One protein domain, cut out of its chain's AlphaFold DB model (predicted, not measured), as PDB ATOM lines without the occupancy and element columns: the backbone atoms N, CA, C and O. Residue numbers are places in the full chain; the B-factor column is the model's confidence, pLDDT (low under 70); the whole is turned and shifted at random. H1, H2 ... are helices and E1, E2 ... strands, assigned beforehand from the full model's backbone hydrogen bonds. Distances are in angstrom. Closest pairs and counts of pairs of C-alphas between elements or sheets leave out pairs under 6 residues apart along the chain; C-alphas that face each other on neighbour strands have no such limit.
ATOM      1  N   TYR A  12      42.771 -28.620 -16.473       83.69
ATOM      2  CA  TYR A  12      41.832 -27.579 -16.051       83.69
ATOM      3  C   TYR A  12      40.430 -27.857 -16.572       83.69
ATOM      4  O   TYR A  12      40.245 -28.076 -17.767       83.69
ATOM      5  N   VAL A  13      39.437 -27.819 -15.686       84.44
ATOM      6  CA  VAL A  13      38.025 -27.978 -16.052       84.44
ATOM      7  C   VAL A  13      37.347 -26.623 -15.950       84.44
ATOM      8  O   VAL A  13      37.265 -26.040 -14.867       84.44
ATOM      9  N   PHE A  14      36.847 -26.143 -17.084       80.56
ATOM     10  CA  PHE A  14      35.979 -24.973 -17.150       80.56
ATOM     11  C   PHE A  14      34.538 -25.427 -16.922       80.56
ATOM     12  O   PHE A  14      34.150 -26.498 -17.389       80.56
ATOM     13  N   GLU A  15      33.717 -24.634 -16.242       75.12
ATOM     14  CA  GLU A  15      32.324 -25.021 -15.963       75.12
ATOM     15  C   GLU A  15      31.539 -25.364 -17.246       75.12
ATOM     16  O   GLU A  15      30.767 -26.318 -17.277       75.12
ATOM     17  N   GLU A  16      31.815 -24.649 -18.338       71.62
ATOM     18  CA  GLU A  16      31.155 -24.834 -19.634       71.62
ATOM     19  C   GLU A  16      31.723 -25.996 -20.463       71.62
ATOM     20  O   GLU A  16      31.151 -26.357 -21.487       71.62
ATOM     21  N   SER A  17      32.830 -26.615 -20.040       72.25
ATOM     22  CA  SER A  17      33.567 -27.592 -20.861       72.25
ATOM     23  C   SER A  17      32.937 -28.995 -20.929       72.25
ATOM     24  O   SER A  17      33.547 -29.904 -21.478       72.25
ATOM     25  N   GLN A  18      31.711 -29.181 -20.415       77.31
ATOM     26  CA  GLN A  18      30.872 -30.388 -20.569       77.31
ATOM     27  C   GLN A  18      31.620 -31.730 -20.417       77.31
ATOM     28  O   GLN A  18      31.488 -32.635 -21.239       77.31
ATOM     29  N   GLY A  19      32.420 -31.879 -19.358       83.00
ATOM     30  CA  GLY A  19      33.161 -33.122 -19.100       83.00
ATOM     31  C   GLY A  19      34.484 -33.242 -19.860       83.00
ATOM     32  O   GLY A  19      35.049 -34.333 -19.926       83.00
ATOM     33  N   GLN A  20      35.002 -32.144 -20.406       88.38
ATOM     34  CA  GLN A  20      36.363 -32.035 -20.923       88.38
ATOM     35  C   GLN A  20      37.280 -31.361 -19.889       88.38
ATOM     36  O   GLN A  20      36.844 -30.567 -19.059       88.38
ATOM     37  N   ALA A  21      38.570 -31.663 -19.957       87.25
ATOM     38  CA  ALA A  21      39.636 -30.973 -19.251       87.25
ATOM     39  C   ALA A  21      40.666 -30.483 -20.272       87.25
ATOM     40  O   ALA A  21      41.007 -31.197 -21.210       87.25
ATOM     41  N   PHE A  22      41.175 -29.268 -20.111       85.25
ATOM     42  CA  PHE A  22      42.275 -28.760 -20.921       85.25
ATOM     43  C   PHE A  22      43.609 -29.270 -20.379       85.25
ATOM     44  O   PHE A  22      43.899 -29.054 -19.204       85.25
ATOM     45  N   SER A  23      44.414 -29.909 -21.227       85.06
ATOM     46  CA  SER A  23      45.783 -30.318 -20.915       85.06
ATOM     47  C   SER A  23      46.765 -29.203 -21.268       85.06
ATOM     48  O   SER A  23      46.841 -28.771 -22.419       85.06
ATOM     49  N   SER A  24      47.561 -28.767 -20.289       75.94
ATOM     50  CA  SER A  24      48.597 -27.750 -20.510       75.94
ATOM     51  C   SER A  24      49.740 -28.239 -21.404       75.94
ATOM     52  O   SER A  24      50.407 -27.428 -22.039       75.94
ATOM     53  N   GLU A  25      49.981 -29.552 -21.444       78.69
ATOM     54  CA  GLU A  25      51.056 -30.164 -22.229       78.69
ATOM     55  C   GLU A  25      50.705 -30.243 -23.717       78.69
ATOM     56  O   GLU A  25      51.479 -29.789 -24.556       78.69
ATOM     57  N   THR A  26      49.535 -30.794 -24.054       78.00
ATOM     58  CA  THR A  26      49.108 -30.949 -25.455       78.00
ATOM     59  C   THR A  26      48.408 -29.709 -26.001       78.00
ATOM     60  O   THR A  26      48.114 -29.651 -27.193       78.00
ATOM     61  N   GLN A  27      48.123 -28.732 -25.135       77.00
ATOM     62  CA  GLN A  27      47.340 -27.538 -25.446       77.00
ATOM     63  C   GLN A  27      45.976 -27.871 -26.074       77.00
ATOM     64  O   GLN A  27      45.499 -27.178 -26.974       77.00
ATOM     65  N   SER A  28      45.343 -28.950 -25.612       83.12
ATOM     66  CA  SER A  28      44.091 -29.463 -26.170       83.12
ATOM     67  C   SER A  28      43.133 -29.933 -25.079       83.12
ATOM     68  O   SER A  28      43.534 -30.207 -23.947       83.12
ATOM     69  N   TYR A  29      41.853 -30.056 -25.429       86.50
ATOM     70  CA  TYR A  29      40.865 -30.685 -24.558       86.50
ATOM     71  C   TYR A  29      40.971 -32.212 -24.625       86.50
ATOM     72  O   TYR A  29      41.176 -32.785 -25.696       86.50
ATOM     73  N   VAL A  30      40.845 -32.852 -23.466       88.25
ATOM     74  CA  VAL A  30      40.756 -34.303 -23.279       88.25
ATOM     75  C   VAL A  30      39.529 -34.630 -22.420       88.25
ATOM     76  O   VAL A  30      39.095 -33.782 -21.640       88.25
ATOM     77  N   PRO A  31      38.952 -35.837 -22.509       89.75
ATOM     78  CA  PRO A  31      37.852 -36.231 -21.630       89.75
ATOM     79  C   PRO A  31      38.272 -36.209 -20.149       89.75
ATOM     80  O   PRO A  31      39.280 -36.804 -19.770       89.75
ATOM     81  N   SER A  32      37.517 -35.512 -19.299       87.06
ATOM     82  CA  SER A  32      37.859 -35.315 -17.878       87.06
ATOM     83  C   SER A  32      37.813 -36.601 -17.046       87.06
ATOM     84  O   SER A  32      38.477 -36.685 -16.020       87.06
ATOM     85  N   ASP A  33      37.072 -37.610 -17.499       87.44
ATOM     86  CA  ASP A  33      36.984 -38.944 -16.895       87.44
ATOM     87  C   ASP A  33      38.229 -39.807 -17.157       87.44
ATOM     88  O   ASP A  33      38.452 -40.795 -16.463       87.44
ATOM     89  N   THR A  34      39.068 -39.415 -18.120       86.75
ATOM     90  CA  THR A  34      40.372 -40.047 -18.394       86.75
ATOM     91  C   THR A  34      41.523 -39.436 -17.594       86.75
ATOM     92  O   THR A  34      42.666 -39.888 -17.705       86.75
ATOM     93  N   VAL A  35      41.234 -38.401 -16.796       83.62
ATOM     94  CA  VAL A  35      42.202 -37.683 -15.969       83.62
ATOM     95  C   VAL A  35      41.931 -37.993 -14.492       83.62
ATOM     96  O   VAL A  35      40.791 -37.851 -14.045       83.62
ATOM     97  N   PRO A  36      42.952 -38.365 -13.697       82.75
ATOM     98  CA  PRO A  36      42.774 -38.588 -12.264       82.75
ATOM     99  C   PRO A  36      42.215 -37.341 -11.559       82.75
ATOM    100  O   PRO A  36      42.681 -36.224 -11.807       82.75
ATOM    101  N   GLN A  37      41.213 -37.507 -10.685       80.38
ATOM    102  CA  GLN A  37      40.483 -36.380 -10.080       80.38
ATOM    103  C   GLN A  37      41.387 -35.436  -9.283       80.38
ATOM    104  O   GLN A  37      41.186 -34.224  -9.310       80.38
ATOM    105  N   GLU A  38      42.410 -35.968  -8.620       81.31
ATOM    106  CA  GLU A  38      43.422 -35.217  -7.877       81.31
ATOM    107  C   GLU A  38      44.282 -34.305  -8.765       81.31
ATOM    108  O   GLU A  38      44.973 -33.420  -8.264       81.31
ATOM    109  N   ARG A  39      44.234 -34.503 -10.087       79.25
ATOM    110  CA  ARG A  39      44.937 -33.689 -11.082       79.25
ATOM    111  C   ARG A  39      44.039 -32.667 -11.772       79.25
ATOM    112  O   ARG A  39      44.551 -31.844 -12.531       79.25
ATOM    113  N   LEU A  40      42.728 -32.713 -11.530       82.50
ATOM    114  CA  LEU A  40      41.768 -31.783 -12.108       82.50
ATOM    115  C   LEU A  40      41.665 -30.522 -11.254       82.50
ATOM    116  O   LEU A  40      41.160 -30.539 -10.132       82.50
ATOM    117  N   THR A  41      42.060 -29.393 -11.829       83.81
ATOM    118  CA  THR A  41      41.790 -28.078 -11.251       83.81
ATOM    119  C   THR A  41      40.474 -27.554 -11.815       83.81
ATOM    120  O   THR A  41      40.389 -27.194 -12.991       83.81
ATOM    121  N   LYS A  42      39.427 -27.517 -10.986       82.81
ATOM    122  CA  LYS A  42      38.157 -26.875 -11.350       82.81
ATOM    123  C   LYS A  42      38.300 -25.369 -11.199       82.81
ATOM    124  O   LYS A  42      38.611 -24.884 -10.113       82.81
ATOM    125  N   LEU A  43      38.076 -24.646 -12.287       83.19
ATOM    126  CA  LEU A  43      38.133 -23.190 -12.287       83.19
ATOM    127  C   LEU A  43      36.784 -22.598 -11.868       83.19
ATOM    128  O   LEU A  43      35.741 -23.249 -11.971       83.19
ATOM    129  N   ALA A  44      36.816 -21.370 -11.352       80.06
ATOM    130  CA  ALA A  44      35.613 -20.675 -10.922       80.06
ATOM    131  C   ALA A  44      34.664 -20.424 -12.107       80.06
ATOM    132  O   ALA A  44      35.072 -20.338 -13.267       80.06
ATOM    133  N   ARG A  45      33.373 -20.278 -11.797       78.94
ATOM    134  CA  ARG A  45      32.346 -19.924 -12.779       78.94
ATOM    135  C   ARG A  45      32.725 -18.646 -13.525       78.94
ATOM    136  O   ARG A  45      33.039 -17.636 -12.901       78.94
ATOM    137  N   GLY A  46      32.668 -18.698 -14.854       80.19
ATOM    138  CA  GLY A  46      33.013 -17.575 -15.730       80.19
ATOM    139  C   GLY A  46      34.512 -17.381 -15.982       80.19
ATOM    140  O   GLY A  46      34.859 -16.495 -16.756       80.19
ATOM    141  N   THR A  47      35.399 -18.194 -15.391       82.00
ATOM    142  CA  THR A  47      36.811 -18.219 -15.800       82.00
ATOM    143  C   THR A  47      36.918 -18.745 -17.227       82.00
ATOM    144  O   THR A  47      36.384 -19.805 -17.552       82.00
ATOM    145  N   THR A  48      37.630 -18.013 -18.075       84.56
ATOM    146  CA  THR A  48      37.865 -18.360 -19.477       84.56
ATOM    147  C   THR A  48      39.275 -18.909 -19.688       84.56
ATOM    148  O   THR A  48      40.166 -18.754 -18.849       84.56
ATOM    149  N   MET A  49      39.521 -19.510 -20.855       82.81
ATOM    150  CA  MET A  49      40.876 -19.896 -21.261       82.81
ATOM    151  C   MET A  49      41.836 -18.695 -21.287       82.81
ATOM    152  O   MET A  49      43.005 -18.829 -20.941       82.81
ATOM    153  N   ASN A  50      41.349 -17.507 -21.656       84.81
ATOM    154  CA  ASN A  50      42.173 -16.299 -21.692       84.81
ATOM    155  C   ASN A  50      42.617 -15.861 -20.292       84.81
ATOM    156  O   ASN A  50      43.748 -15.397 -20.136       84.81
ATOM    157  N   ASP A  51      41.770 -16.050 -19.281       84.62
ATOM    158  CA  ASP A  51      42.127 -15.767 -17.887       84.62
ATOM    159  C   ASP A  51      43.213 -16.733 -17.409       84.62
ATOM    160  O   ASP A  51      44.199 -16.321 -16.800       84.62
ATOM    161  N   LEU A  52      43.089 -18.013 -17.772       83.44
ATOM    162  CA  LEU A  52      44.086 -19.030 -17.449       83.44
ATOM    163  C   LEU A  52      45.434 -18.762 -18.144       83.44
ATOM    164  O   LEU A  52      46.482 -18.817 -17.505       83.44
ATOM    165  N   ILE A  53      45.419 -18.403 -19.432       84.38
ATOM    166  CA  ILE A  53      46.627 -18.001 -20.172       84.38
ATOM    167  C   ILE A  53      47.255 -16.751 -19.543       84.38
ATOM    168  O   ILE A  53      48.480 -16.644 -19.475       84.38
ATOM    169  N   THR A  54      46.440 -15.801 -19.082       85.06
ATOM    170  CA  THR A  54      46.928 -14.597 -18.395       85.06
ATOM    171  C   THR A  54      47.636 -14.964 -17.096       85.06
ATOM    172  O   THR A  54      48.773 -14.542 -16.896       85.06
ATOM    173  N   LEU A  55      47.039 -15.836 -16.284       83.06
ATOM    174  CA  LEU A  55      47.669 -16.356 -15.072       83.06
ATOM    175  C   LEU A  55      48.993 -17.076 -15.379       83.06
ATOM    176  O   LEU A  55      49.999 -16.840 -14.716       83.06
ATOM    177  N   PHE A  56      49.035 -17.927 -16.407       84.00
ATOM    178  CA  PHE A  56      50.272 -18.613 -16.795       84.00
ATOM    179  C   PHE A  56      51.365 -17.659 -17.261       84.00
ATOM    180  O   PHE A  56      52.535 -17.888 -16.959       84.00
ATOM    181  N   ARG A  57      50.997 -16.574 -17.950       85.00
ATOM    182  CA  ARG A  57      51.929 -15.506 -18.331       85.00
ATOM    183  C   ARG A  57      52.518 -14.814 -17.111       85.00
ATOM    184  O   ARG A  57      53.720 -14.575 -17.093       85.00
ATOM    185  N   GLU A  58      51.691 -14.504 -16.115       81.25
ATOM    186  CA  GLU A  58      52.127 -13.875 -14.861       81.25
ATOM    187  C   GLU A  58      53.061 -14.779 -14.051       81.25
ATOM    188  O   GLU A  58      53.991 -14.294 -13.414       81.25
ATOM    189  N   GLN A  59      52.843 -16.092 -14.111       79.94
ATOM    190  CA  GLN A  59      53.654 -17.095 -13.420       79.94
ATOM    191  C   GLN A  59      54.812 -17.641 -14.275       79.94
ATOM    192  O   GLN A  59      55.485 -18.583 -13.861       79.94
ATOM    193  N   SER A  60      55.041 -17.092 -15.474       78.31
ATOM    194  CA  SER A  60      56.070 -17.554 -16.419       78.31
ATOM    195  C   SER A  60      56.030 -19.067 -16.694       78.31
ATOM    196  O   SER A  60      57.067 -19.714 -16.838       78.31
TER     197      SER A  60
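This is residues 12 to 60 of the 129 residues of an uncharacterized protein of Afipia carboxidovorans (strain ATCC 49405 / DSM 1227 / KCTC 32145 / OM5) (UniProt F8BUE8). A two-strand hairpin, E1 and E2, and the short strand E3 make one end of this small domain, with residues 12 to 13 between E1 and E3. At the other end is the single helix H1, set off from the three strands, and residues 54 to 60, of which 54 to 58 belong to H1, stick out. The printed part has 49 residues with three named strands and then one named helix, in the order E1, E2, E3, H1; the sheet E1 - E2 is antiparallel. The class is mixed, helices and strands, with under half of the residues in named elements. The whole is compact, with a radius of gyration of the C-alphas of 10.6 A and spans of 29 by 23 by 18 A.

E1 is residues 20 to 23, 9.6 A long, from C-alpha 20 at (36.363, -32.035, -20.923). E2, residues 28 to 31, is 10.3 A long, and E3, residues 40 to 42, is 6.1 A. H1, residues 49 to 58, is 14.3 A long and ends with C-alpha 58 at (52.127, -13.875, -14.861).

E1 and E2 form an antiparallel hairpin, at 137 degrees between their directions. N 21 and O 30 are within hydrogen-bond range at 2.8 A, as are N 23 and O 28 at 2.9 A. E3 pairs with no named strand, but residues 12 to 13 pair with its residues 41 to 42, parallel. The closest C-alphas of E1 and E3, those of Ala 21 and Leu 40, are 7.5 A apart. H1 is apart from E1, E2 and E3. In H1, every O i to N i+4 pair is within hydrogen-bond range.

The two C-alphas farthest apart, those of Asp 33 and Glu 58, are 29.4 A apart. The printed part has no cut. The link E1 to E2 is tight, and the links E2 to E3 and E3 to H1 are short. The mean pLDDT of the printed part is 82.3, and no printed residue is under 70.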